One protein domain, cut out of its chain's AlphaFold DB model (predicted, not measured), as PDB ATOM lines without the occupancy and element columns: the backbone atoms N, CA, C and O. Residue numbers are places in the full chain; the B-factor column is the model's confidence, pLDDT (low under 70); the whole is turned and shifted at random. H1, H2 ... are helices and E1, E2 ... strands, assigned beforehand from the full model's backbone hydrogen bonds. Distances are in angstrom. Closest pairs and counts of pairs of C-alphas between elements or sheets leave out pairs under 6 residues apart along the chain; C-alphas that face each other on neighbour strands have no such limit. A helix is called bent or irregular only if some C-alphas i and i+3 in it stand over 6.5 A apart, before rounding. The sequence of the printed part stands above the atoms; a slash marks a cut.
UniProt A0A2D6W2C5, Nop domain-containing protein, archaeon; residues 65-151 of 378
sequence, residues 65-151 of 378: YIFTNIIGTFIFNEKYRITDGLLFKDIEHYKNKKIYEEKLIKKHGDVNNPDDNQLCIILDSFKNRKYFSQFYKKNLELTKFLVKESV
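AT A GLANCE: This is residues 65 to 151 of the 378 residues of the protein "Nop domain-containing protein" of archaeon (UniProt A0A2D6W2C5). A small three-stranded sheet has helix H2 packed slantwise over one face, while the long helix H4 stretches past the sheet without lying on it, and residues 146 to 151, of which 146 to 149 belong to H4, stick out. H3 grazes the sheet near E1, and short H1 lies between the sheet and H4, which it only just touches. The printed part has 87 residues, with three named strands and then four named helices, in the order E1 E2 E3 H1 H2 H3 H4; the sheet runs E1 E2 E3, antiparallel throughout. The class is mixed, helices and strands, and the whole is compact, with a radius of gyration of the C-alphas of 13.6 A, yet only just elongated, spanning 42 by 27 by 23 A.

HOW THE PARTS SIT: E1, residues 65 to 69, and E2, residues 72 to 76, form a hairpin with N 67 and O 74 within hydrogen-bond range at 3.0 A. E2 forms a second hairpin with E3, residues 82 to 87, where N 75 and O 84 are 2.8 A apart. The three are a meander, each strand the antiparallel neighbour of the one before. H1, residues 91 to 95, only grazes the sheet with residues 93 to 94. H2, residues 97 to 108, on one face of the sheet, makes two layers, a helix layer and a sheet layer, at a height over the sheet of 8.8 A. It lies over E2, with the C-alphas of Thr 73 and Glu 101 closest at 6.5 A, and runs only just slantwise, at 32 degrees to E2 on the local plane. H3, residues 116 to 125, only grazes the sheet and is apart from H2. H4, residues 129 to 149, is not on the sheet; with residues 138 to 142 alone it only just touches H1, with 3 pairs of C-alphas within 8 A, the closest being those of Ile 91 and Leu 142 at 6.8 A. In H1 every O i to N i+4 pair is within hydrogen-bond range; the counts are 7 of 8 in H2, 5 of 6 in H3 and 15 of 17 in H4.

IN THESE COORDINATES: E1 begins at C-alpha 65 (34.670, -10.002, 22.818) and spans 12.9 A; E2 spans 12.8 A and E3 12.4 A. H2 spans 16.8 A from C-alpha 97 (30.480, 3.253, 15.780), and H3 spans 15.0 A. H4 spans 30.4 A and ends at C-alpha 149 (27.066, 9.207, -1.769). It is only just irregular: C-alphas 130 and 133 are 6.7 A apart.

THE WHOLE: The two C-alphas farthest apart, those of Lys 79 and Val 151, are 43.5 A apart. The printed part has no cut and no long link; H2 to H3, with 7 residues between them, is short, and the others are tight. The mean pLDDT of the printed part is 79.4, and residues 108 to 110, 127 and 129 are under 70.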
ATOM      1  N   TYR A  65      34.392 -10.438  24.185       79.75
ATOM      2  CA  TYR A  65      34.670 -10.002  22.818       79.75
ATOM      3  C   TYR A  65      33.714  -8.894  22.405       79.75
ATOM      4  O   TYR A  65      32.508  -9.005  22.630       79.75
ATOM      5  N   ILE A  66      34.235  -7.851  21.760       82.00
ATOM      6  CA  ILE A  66      33.418  -6.782  21.182       82.00
ATOM      7  C   ILE A  66      33.275  -7.003  19.684       82.00
ATOM      8  O   ILE A  66      34.250  -7.235  18.971       82.00
ATOM      9  N   PHE A  67      32.046  -6.915  19.190       82.62
ATOM     10  CA  PHE A  67      31.795  -6.931  17.758       82.62
ATOM     11  C   PHE A  67      30.723  -5.912  17.397       82.62
ATOM     12  O   PHE A  67      29.596  -5.945  17.901       82.62
ATOM     13  N   THR A  68      31.080  -5.011  16.488       81.25
ATOM     14  CA  THR A  68      30.150  -4.026  15.949       81.25
ATOM     15  C   THR A  68      29.618  -4.474  14.606       81.25
ATOM     16  O   THR A  68      30.357  -4.618  13.633       81.25
ATOM     17  N   ASN A  69      28.300  -4.616  14.542       81.44
ATOM     18  CA  ASN A  69      27.565  -4.848  13.314       81.44
ATOM     19  C   ASN A  69      26.744  -3.600  12.936       81.44
ATOM     20  O   ASN A  69      26.576  -2.671  13.719       81.44
ATOM     21  N   ILE A  70      26.155  -3.596  11.745       77.06
ATOM     22  CA  ILE A  70      25.246  -2.553  11.246       77.06
ATOM     23  C   ILE A  70      23.995  -2.428  12.137       77.06
ATOM     24  O   ILE A  70      23.374  -1.371  12.230       77.06
ATOM     25  N   ILE A  71      23.631  -3.499  12.849       81.50
ATOM     26  CA  ILE A  71      22.515  -3.486  13.796       81.50
ATOM     27  C   ILE A  71      22.873  -2.736  15.083       81.50
ATOM     28  O   ILE A  71      21.995  -2.077  15.640       81.50
ATOM     29  N   GLY A  72      24.118  -2.824  15.545       82.50
ATOM     30  CA  GLY A  72      24.539  -2.380  16.867       82.50
ATOM     31  C   GLY A  72      25.900  -2.941  17.267       82.50
ATOM     32  O   GLY A  72      26.456  -3.797  16.572       82.50
ATOM     33  N   THR A  73      26.410  -2.486  18.405       82.38
ATOM     34  CA  THR A  73      27.608  -3.052  19.034       82.38
ATOM     35  C   THR A  73      27.198  -4.049  20.103       82.38
ATOM     36  O   THR A  73      26.344  -3.744  20.933       82.38
ATOM     37  N   PHE A  74      27.797  -5.235  20.073       84.06
ATOM     38  CA  PHE A  74      27.467  -6.348  20.954       84.06
ATOM     39  C   PHE A  74      28.711  -6.844  21.686       84.06
ATOM     40  O   PHE A  74      29.816  -6.814  21.138       84.06
ATOM     41  N   ILE A  75      28.501  -7.322  22.909       82.31
ATOM     42  CA  ILE A  75      29.497  -8.025  23.710       82.31
ATOM     43  C   ILE A  75      29.148  -9.507  23.717       82.31
ATOM     44  O   ILE A  75      27.988  -9.892  23.877       82.31
ATOM     45  N   PHE A  76      30.174 -10.327  23.535       81.44
ATOM     46  CA  PHE A  76      30.089 -11.774  23.546       81.44
ATOM     47  C   PHE A  76      30.917 -12.340  24.689       81.44
ATOM     48  O   PHE A  76      32.048 -11.916  24.909       81.44
ATOM     49  N   ASN A  77      30.370 -13.345  25.363       78.56
ATOM     50  CA  ASN A  77      31.125 -14.153  26.319       78.56
ATOM     51  C   ASN A  77      32.043 -15.155  25.607       78.56
ATOM     52  O   ASN A  77      31.906 -15.398  24.410       78.56
ATOM     53  N   GLU A  78      32.876 -15.856  26.376       73.44
ATOM     54  CA  GLU A  78      33.773 -16.933  25.918       73.44
ATOM     55  C   GLU A  78      33.076 -18.053  25.123       73.44
ATOM     56  O   GLU A  78      33.699 -18.739  24.319       73.44
ATOM     57  N   LYS A  79      31.761 -18.231  25.317       72.06
ATOM     58  CA  LYS A  79      30.918 -19.181  24.564       72.06
ATOM     59  C   LYS A  79      30.256 -18.567  23.318       72.06
ATOM     60  O   LYS A  79      29.307 -19.148  22.798       72.06
ATOM     61  N   TYR A  80      30.684 -17.376  22.895       71.25
ATOM     62  CA  TYR A  80      30.152 -16.594  21.767       71.25
ATOM     63  C   TYR A  80      28.641 -16.331  21.824       71.25
ATOM     64  O   TYR A  80      27.971 -16.193  20.803       71.25
ATOM     65  N   ARG A  81      28.084 -16.224  23.035       74.62
ATOM     66  CA  ARG A  81      26.699 -15.784  23.254       74.62
ATOM     67  C   ARG A  81      26.677 -14.301  23.596       74.62
ATOM     68  O   ARG A  81      27.542 -13.842  24.340       74.62
ATOM     69  N   ILE A  82      25.679 -13.590  23.074       78.19
ATOM     70  CA  ILE A  82      25.477 -12.157  23.316       78.19
ATOM     71  C   ILE A  82      25.133 -11.945  24.794       78.19
ATOM     72  O   ILE A  82      24.159 -12.526  25.277       78.19
ATOM     73  N   THR A  83      25.907 -11.116  25.492       76.88
ATOM     74  CA  THR A  83      25.620 -10.690  26.872       76.88
ATOM     75  C   THR A  83      24.965  -9.332  26.953       76.88
ATOM     76  O   THR A  83      23.989  -9.172  27.679       76.88
ATOM     77  N   ASP A  84      25.481  -8.367  26.203       73.88
ATOM     78  CA  ASP A  84      24.981  -6.998  26.178       73.88
ATOM     79  C   ASP A  84      25.080  -6.449  24.752       73.88
ATOM     80  O   ASP A  84      25.912  -6.886  23.952       73.88
ATOM     81  N   GLY A  85      24.200  -5.518  24.400       78.50
ATOM     82  CA  GLY A  85      24.098  -5.007  23.042       78.50
ATOM     83  C   GLY A  85      23.435  -3.641  22.969       78.50
ATOM     84  O   GLY A  85      22.292  -3.461  23.384       78.50
ATOM     85  N   LEU A  86      24.132  -2.683  22.363       81.19
ATOM     86  CA  LEU A  86      23.586  -1.376  22.015       81.19
ATOM     87  C   LEU A  86      23.146  -1.382  20.555       81.19
ATOM     88  O   LEU A  86      23.969  -1.332  19.641       81.19
ATOM     89  N   LEU A  87      21.832  -1.413  20.338       79.56
ATOM     90  CA  LEU A  87      21.241  -1.332  19.005       79.56
ATOM     91  C   LEU A  87      21.325   0.099  18.465       79.56
ATOM     92  O   LEU A  87      20.946   1.068  19.126       79.56
ATOM     93  N   PHE A  88      21.773   0.232  17.221       81.06
ATOM     94  CA  PHE A  88      21.723   1.491  16.488       81.06
ATOM     95  C   PHE A  88      20.283   1.794  16.069       81.06
ATOM     96  O   PHE A  88      19.525   0.881  15.743       81.06
ATOM     97  N   LYS A  89      19.890   3.068  16.079       72.38
ATOM     98  CA  LYS A  89      18.581   3.497  15.567       72.38
ATOM     99  C   LYS A  89      18.720   3.934  14.112       72.38
ATOM    100  O   LYS A  89      18.047   3.363  13.263       72.38
ATOM    101  N   ASP A  90      19.718   4.776  13.843       76.00
ATOM    102  CA  ASP A  90      19.958   5.376  12.528       76.00
ATOM    103  C   ASP A  90      21.345   5.036  11.953       76.00
ATOM    104  O   ASP A  90      22.252   4.591  12.667       76.00
ATOM    105  N   ILE A  91      21.538   5.296  10.653       73.88
ATOM    106  CA  ILE A  91      22.831   5.142   9.954       73.88
ATOM    107  C   ILE A  91      23.913   6.042  10.574       73.88
ATOM    108  O   ILE A  91      25.087   5.672  10.606       73.88
ATOM    109  N   GLU A  92      23.541   7.200  11.121       76.06
ATOM    110  CA  GLU A  92      24.479   8.107  11.796       76.06
ATOM    111  C   GLU A  92      25.145   7.455  13.014       76.06
ATOM    112  O   GLU A  92      26.334   7.661  13.267       76.06
ATOM    113  N   HIS A  93      24.423   6.587  13.728       76.00
ATOM    114  CA  HIS A  93      24.995   5.824  14.837       76.00
ATOM    115  C   HIS A  93      26.021   4.800  14.346       76.00
ATOM    116  O   HIS A  93      27.043   4.600  14.999       76.00
ATOM    117  N   TYR A  94      25.795   4.213  13.166       76.00
ATOM    118  CA  TYR A  94      26.759   3.319  12.531       76.00
ATOM    119  C   TYR A  94      28.022   4.060  12.063       76.00
ATOM    120  O   TYR A  94      29.132   3.566  12.262       76.00
ATOM    121  N   LYS A  95      27.889   5.276  11.510       76.81
ATOM    122  CA  LYS A  95      29.048   6.123  11.162       76.81
ATOM    123  C   LYS A  95      29.904   6.447  12.391       76.81
ATOM    124  O   LYS A  95      31.129   6.399  12.320       76.81
ATOM    125  N   ASN A  96      29.255   6.674  13.530       81.38
ATOM    126  CA  ASN A  96      29.892   6.959  14.816       81.38
ATOM    127  C   ASN A  96      30.127   5.708  15.682       81.38
ATOM    128  O   ASN A  96      30.166   5.805  16.910       81.38
ATOM    129  N   LYS A  97      30.320   4.532  15.065       78.00
ATOM    130  CA  LYS A  97      30.480   3.253  15.780       78.00
ATOM    131  C   LYS A  97      31.523   3.266  16.903       78.00
ATOM    132  O   LYS A  97      31.290   2.660  17.943       78.00
ATOM    133  N   LYS A  98      32.614   4.026  16.739       77.88
ATOM    134  CA  LYS A  98      33.698   4.137  17.733       77.88
ATOM    135  C   LYS A  98      33.206   4.642  19.094       77.88
ATOM    136  O   LYS A  98      33.607   4.126  20.126       77.88
ATOM    137  N   ILE A  99      32.262   5.587  19.103       82.81
ATOM    138  CA  ILE A  99      31.690   6.143  20.342       82.81
ATOM    139  C   ILE A  99      30.886   5.076  21.097       82.81
ATOM    140  O   ILE A  99      30.866   5.042  22.328       82.81
ATOM    141  N   TYR A 100      30.188   4.207  20.365       77.25
ATOM    142  CA  TYR A 100      29.382   3.136  20.948       77.25
ATOM    143  C   TYR A 100      30.245   1.980  21.454       77.25
ATOM    144  O   TYR A 100      29.946   1.427  22.513       77.25
ATOM    145  N   GLU A 101      31.342   1.683  20.758       78.44
ATOM    146  CA  GLU A 101      32.375   0.755  21.221       78.44
ATOM    147  C   GLU A 101      32.982   1.239  22.545       78.44
ATOM    148  O   GLU A 101      32.964   0.510  23.534       78.44
ATOM    149  N   GLU A 102      33.394   2.506  22.624       80.31
ATOM    150  CA  GLU A 102      33.949   3.102  23.846       80.31
ATOM    151  C   GLU A 102      32.967   3.086  25.031       80.31
ATOM    152  O   GLU A 102      33.369   2.847  26.169       80.31
ATOM    153  N   LYS A 103      31.668   3.313  24.789       80.88
ATOM    154  CA  LYS A 103      30.630   3.239  25.838       80.88
ATOM    155  C   LYS A 103      30.487   1.838  26.429       80.88
ATOM    156  O   LYS A 103      30.163   1.720  27.608       80.88
ATOM    157  N   LEU A 104      30.693   0.799  25.626       77.88
ATOM    158  CA  LEU A 104      30.607  -0.592  26.069       77.88
ATOM    159  C   LEU A 104      31.895  -1.061  26.740       77.88
ATOM    160  O   LEU A 104      31.822  -1.713  27.778       77.88
ATOM    161  N   ILE A 105      33.053  -0.637  26.230       80.69
ATOM    162  CA  ILE A 105      34.358  -0.877  26.862       80.69
ATOM    163  C   ILE A 105      34.385  -0.259  28.269       80.69
ATOM    164  O   ILE A 105      34.759  -0.919  29.233       80.69
ATOM    165  N   LYS A 106      33.865   0.967  28.437       78.88
ATOM    166  CA  LYS A 106      33.735   1.611  29.760       78.88
ATOM    167  C   LYS A 106      32.847   0.842  30.747       78.88
ATOM    168  O   LYS A 106      33.021   1.007  31.948       78.88
ATOM    169  N   LYS A 107      31.883   0.049  30.265       75.88
ATOM    170  CA  LYS A 107      30.960  -0.724  31.113       75.88
ATOM    171  C   LYS A 107      31.487  -2.109  31.481       75.88
ATOM    172  O   LYS A 107      31.214  -2.564  32.584       75.88
ATOM    173  N   HIS A 108      32.194  -2.775  30.569       69.50
ATOM    174  CA  HIS A 108      32.580  -4.187  30.714       69.50
ATOM    175  C   HIS A 108      34.092  -4.420  30.857       69.50
ATOM    176  O   HIS A 108      34.508  -5.563  31.022       69.50
ATOM    177  N   GLY A 109      34.906  -3.360  30.869       69.56
ATOM    178  CA  GLY A 109      36.335  -3.441  31.176       69.56
ATOM    179  C   GLY A 109      37.179  -3.933  30.001       69.56
ATOM    180  O   GLY A 109      37.106  -3.363  28.914       69.56
ATOM    181  N   ASP A 110      38.019  -4.943  30.235       68.38
ATOM    182  CA  ASP A 110      38.990  -5.452  29.259       68.38
ATOM    183  C   ASP A 110      38.286  -6.331  28.209       68.38
ATOM    184  O   ASP A 110      37.731  -7.387  28.526       68.38
ATOM    185  N   VAL A 111      38.248  -5.864  26.959       73.12
ATOM    186  CA  VAL A 111      37.516  -6.518  25.866       73.12
ATOM    187  C   VAL A 111      38.455  -6.751  24.691       73.12
ATOM    188  O   VAL A 111      39.134  -5.835  24.233       73.12
ATOM    189  N   ASN A 112      38.469  -7.979  24.179       74.25
ATOM    190  CA  ASN A 112      39.324  -8.371  23.065       74.25
ATOM    191  C   ASN A 112      38.598  -8.237  21.721       74.25
ATOM    192  O   ASN A 112      37.390  -8.464  21.614       74.25
ATOM    193  N   ASN A 113      39.360  -7.931  20.670       77.00
ATOM    194  CA  ASN A 113      38.862  -8.033  19.302       77.00
ATOM    195  C   ASN A 113      38.901  -9.507  18.858       77.00
ATOM    196  O   ASN A 113      39.924 -10.163  19.063       77.00
ATOM    197  N   PRO A 114      37.811 -10.040  18.280       76.94
ATOM    198  CA  PRO A 114      37.766 -11.425  17.819       76.94
ATOM    199  C   PRO A 114      38.698 -11.658  16.619       76.94
ATOM    200  O   PRO A 114      38.824 -10.796  15.750       76.94
ATOM    201  N   ASP A 115      39.307 -12.842  16.569       77.38
ATOM    202  CA  ASP A 115      40.101 -13.337  15.435       77.38
ATOM    203  C   ASP A 115      39.206 -13.816  14.266       77.38
ATOM    204  O   ASP A 115      38.008 -14.052  14.455       77.38
ATOM    205  N   ASP A 116      39.763 -14.019  13.065       75.50
ATOM    206  CA  ASP A 116      39.003 -14.346  11.838       75.50
ATOM    207  C   ASP A 116      38.120 -15.605  11.990       75.50
ATOM    208  O   ASP A 116      36.960 -15.631  11.569       75.50
ATOM    209  N   ASN A 117      38.620 -16.639  12.675       77.06
ATOM    210  CA  ASN A 117      37.849 -17.856  12.962       77.06
ATOM    211  C   ASN A 117      36.711 -17.615  13.972       77.06
ATOM    212  O   ASN A 117      35.650 -18.237  13.893       77.06
ATOM    213  N   GLN A 118      36.918 -16.700  14.920       76.06
ATOM    214  CA  GLN A 118      35.940 -16.347  15.952       76.06
ATOM    215  C   GLN A 118      34.823 -15.472  15.371       76.06
ATOM    216  O   GLN A 118      33.654 -15.643  15.723       76.06
ATOM    217  N   LEU A 119      35.159 -14.597  14.416       76.69
ATOM    218  CA  LEU A 119      34.199 -13.795  13.657       76.69
ATOM    219  C   LEU A 119      33.173 -14.668  12.927       76.69
ATOM    220  O   LEU A 119      31.982 -14.364  12.967       76.69
ATOM    221  N   CYS A 120      33.596 -15.781  12.321       75.75
ATOM    222  CA  CYS A 120      32.684 -16.718  11.658       75.75
ATOM    223  C   CYS A 120      31.618 -17.285  12.614       75.75
ATOM    224  O   CYS A 120      30.436 -17.325  12.265       75.75
ATOM    225  N   ILE A 121      32.012 -17.664  13.834       76.81
ATOM    226  CA  ILE A 121      31.109 -18.219  14.861       76.81
ATOM    227  C   ILE A 121      30.150 -17.139  15.388       76.81
ATOM    228  O   ILE A 121      28.952 -17.376  15.572       76.81
ATOM    229  N   ILE A 122      30.660 -15.921  15.582       79.06
ATOM    230  CA  ILE A 122      29.863 -14.761  15.998       79.06
ATOM    231  C   ILE A 122      28.807 -14.420  14.936       79.06
ATOM    232  O   ILE A 122      27.643 -14.196  15.269       79.06
ATOM    233  N   LEU A 123      29.177 -14.422  13.654       76.31
ATOM    234  CA  LEU A 123      28.262 -14.132  12.549       76.31
ATOM    235  C   LEU A 123      27.159 -15.187  12.400       76.31
ATOM    236  O   LEU A 123      26.022 -14.833  12.079       76.31
ATOM    237  N   ASP A 124      27.452 -16.459  12.681       78.94
ATOM    238  CA  ASP A 124      26.453 -17.533  12.653       78.94
ATOM    239  C   ASP A 124      25.339 -17.308  13.690       78.94
ATOM    240  O   ASP A 124      24.154 -17.492  13.405       78.94
ATOM    241  N   SER A 125      25.693 -16.749  14.853       72.69
ATOM    242  CA  SER A 125      24.741 -16.405  15.919       72.69
ATOM    243  C   SER A 125      23.707 -15.341  15.504       72.69
ATOM    244  O   SER A 125      22.598 -15.291  16.052       72.69
ATOM    245  N   PHE A 126      24.021 -14.509  14.503       71.44
ATOM    246  CA  PHE A 126      23.112 -13.490  13.963       71.44
ATOM    247  C   PHE A 126      22.163 -14.007  12.869       71.44
ATOM    248  O   PHE A 126      21.253 -13.272  12.477       71.44
ATOM    249  N   LYS A 127      22.296 -15.263  12.412       69.81
ATOM    250  CA  LYS A 127      21.371 -15.872  11.429       69.81
ATOM    251  C   LYS A 127      19.971 -16.152  11.989       69.81
ATOM    252  O   LYS A 127      19.050 -16.460  11.234       69.81
ATOM    253  N   ASN A 128      19.782 -16.018  13.301       75.62
ATOM    254  CA  ASN A 128      18.478 -16.131  13.951       75.62
ATOM    255  C   ASN A 128      17.441 -15.171  13.327       75.62
ATOM    256  O   ASN A 128      17.715 -13.981  13.145       75.62
ATOM    257  N   ARG A 129      16.203 -15.653  13.086       67.00
ATOM    258  CA  ARG A 129      15.108 -14.870  12.455       67.00
ATOM    259  C   ARG A 129      14.881 -13.492  13.094       67.00
ATOM    260  O   ARG A 129      14.525 -12.551  12.390       67.00
ATOM    261  N   LYS A 130      15.114 -13.368  14.408       75.25
ATOM    262  CA  LYS A 130      14.929 -12.127  15.181       75.25
ATOM    263  C   LYS A 130      15.822 -10.975  14.698       75.25
ATOM    264  O   LYS A 130      15.338  -9.854  14.577       75.25
ATOM    265  N   TYR A 131      17.094 -11.241  14.393       74.12
ATOM    266  CA  TYR A 131      18.059 -10.208  13.991       74.12
ATOM    267  C   TYR A 131      18.198 -10.087  12.474       74.12
ATOM    268  O   TYR A 131      18.497  -9.003  11.977       74.12
ATOM    269  N   PHE A 132      17.919 -11.159  11.730       80.75
ATOM    270  CA  PHE A 132      18.090 -11.186  10.278       80.75
ATOM    271  C   PHE A 132      17.237 -10.138   9.544       80.75
ATOM    272  O   PHE A 132      17.741  -9.441   8.667       80.75
ATOM    273  N   SER A 133      15.966  -9.958   9.931       83.56
ATOM    274  CA  SER A 133      15.086  -8.958   9.299       83.56
ATOM    275  C   SER A 133      15.605  -7.524   9.492       83.56
ATOM    276  O   SER A 133      15.670  -6.742   8.541       83.56
ATOM    277  N   GLN A 134      16.053  -7.195  10.709       83.00
ATOM    278  CA  GLN A 134      16.630  -5.884  11.018       83.00
ATOM    279  C   GLN A 134      17.980  -5.680  10.323       83.00
ATOM    280  O   GLN A 134      18.234  -4.603   9.786       83.00
ATOM    281  N   PHE A 135      18.822  -6.715  10.293       83.38
ATOM    282  CA  PHE A 135      20.093  -6.704   9.577       83.38
ATOM    283  C   PHE A 135      19.890  -6.420   8.093       83.38
ATOM    284  O   PHE A 135      20.523  -5.522   7.545       83.38
ATOM    285  N   TYR A 136      18.979  -7.148   7.447       84.88
ATOM    286  CA  TYR A 136      18.672  -6.970   6.034       84.88
ATOM    287  C   TYR A 136      18.160  -5.556   5.743       84.88
ATOM    288  O   TYR A 136      18.692  -4.877   4.867       84.88
ATOM    289  N   LYS A 137      17.185  -5.069   6.527       87.38
ATOM    290  CA  LYS A 137      16.620  -3.725   6.352       87.38
ATOM    291  C   LYS A 137      17.688  -2.636   6.483       87.38
ATOM    292  O   LYS A 137      17.759  -1.761   5.624       87.38
ATOM    293  N   LYS A 138      18.546  -2.716   7.503       85.31
ATOM    294  CA  LYS A 138      19.616  -1.732   7.706       85.31
ATOM    295  C   LYS A 138      20.729  -1.827   6.665       85.31
ATOM    296  O   LYS A 138      21.252  -0.797   6.261       85.31
ATOM    297  N   ASN A 139      21.071  -3.026   6.190       87.62
ATOM    298  CA  ASN A 139      21.996  -3.186   5.064       87.62
ATOM    299  C   ASN A 139      21.451  -2.539   3.796       87.62
ATOM    300  O   ASN A 139      22.178  -1.826   3.116       87.62
ATOM    301  N   LEU A 140      20.171  -2.756   3.483       90.12
ATOM    302  CA  LEU A 140      19.541  -2.095   2.344       90.12
ATOM    303  C   LEU A 140      19.587  -0.575   2.483       90.12
ATOM    304  O   LEU A 140      19.844   0.121   1.506       90.12
ATOM    305  N   GLU A 141      19.343  -0.057   3.683       88.38
ATOM    306  CA  GLU A 141      19.408   1.375   3.963       88.38
ATOM    307  C   GLU A 141      20.829   1.930   3.796       88.38
ATOM    308  O   GLU A 141      21.020   2.928   3.101       88.38
ATOM    309  N   LEU A 142      21.832   1.238   4.347       87.56
ATOM    310  CA  LEU A 142      23.243   1.588   4.206       87.56
ATOM    311  C   LEU A 142      23.681   1.552   2.740       87.56
ATOM    312  O   LEU A 142      24.295   2.500   2.265       87.56
ATOM    313  N   THR A 143      23.326   0.506   1.996       90.75
ATOM    314  CA  THR A 143      23.638   0.398   0.567       90.75
ATOM    315  C   THR A 143      22.976   1.520  -0.224       90.75
ATOM    316  O   THR A 143      23.640   2.164  -1.029       90.75
ATOM    317  N   LYS A 144      21.695   1.825   0.033       92.19
ATOM    318  CA  LYS A 144      21.013   2.972  -0.591       92.19
ATOM    319  C   LYS A 144      21.736   4.283  -0.287       92.19
ATOM    320  O   LYS A 144      21.862   5.121  -1.174       92.19
ATOM    321  N   PHE A 145      22.203   4.459   0.945       89.12
ATOM    322  CA  PHE A 145      22.969   5.631   1.346       89.12
ATOM    323  C   PHE A 145      24.318   5.716   0.612       89.12
ATOM    324  O   PHE A 145      24.610   6.743   0.008       89.12
ATOM    325  N   LEU A 146      25.091   4.627   0.572       89.06
ATOM    326  CA  LEU A 146      26.381   4.569  -0.126       89.06
ATOM    327  C   LEU A 146      26.238   4.798  -1.637       89.06
ATOM    328  O   LEU A 146      27.069   5.469  -2.241       89.06
ATOM    329  N   VAL A 147      25.166   4.288  -2.251       91.50
ATOM    330  CA  VAL A 147      24.859   4.547  -3.665       91.50
ATOM    331  C   VAL A 147      24.569   6.032  -3.892       91.50
ATOM    332  O   VAL A 147      25.076   6.600  -4.854       91.50
ATOM    333  N   LYS A 148      23.821   6.694  -3.001       90.31
ATOM    334  CA  LYS A 148      23.599   8.147  -3.089       90.31
ATOM    335  C   LYS A 148      24.903   8.938  -2.946       90.31
ATOM    336  O   LYS A 148      25.128   9.858  -3.718       90.31
ATOM    337  N   GLU A 149      25.763   8.559  -2.002       87.06
ATOM    338  CA  GLU A 149      27.066   9.207  -1.769       87.06
ATOM    339  C   GLU A 149      28.067   8.953  -2.910       87.06
ATOM    340  O   GLU A 149      29.001   9.723  -3.102       87.06
ATOM    341  N   SER A 150      27.870   7.898  -3.706       88.12
ATOM    342  CA  SER A 150      28.750   7.585  -4.839       88.12
ATOM    343  C   SER A 150      28.677   8.593  -5.991       88.12
ATOM    344  O   SER A 150      29.599   8.642  -6.811       88.12
ATOM    345  N   VAL A 151      27.606   9.394  -6.057       88.69
ATOM    346  CA  VAL A 151      27.448  10.450  -7.060       88.69
ATOM    347  C   VAL A 151      28.372  11.608  -6.701       88.69
ATOM    348  O   VAL A 151      28.074  12.418  -5.827       88.69
TER     349      VAL A 151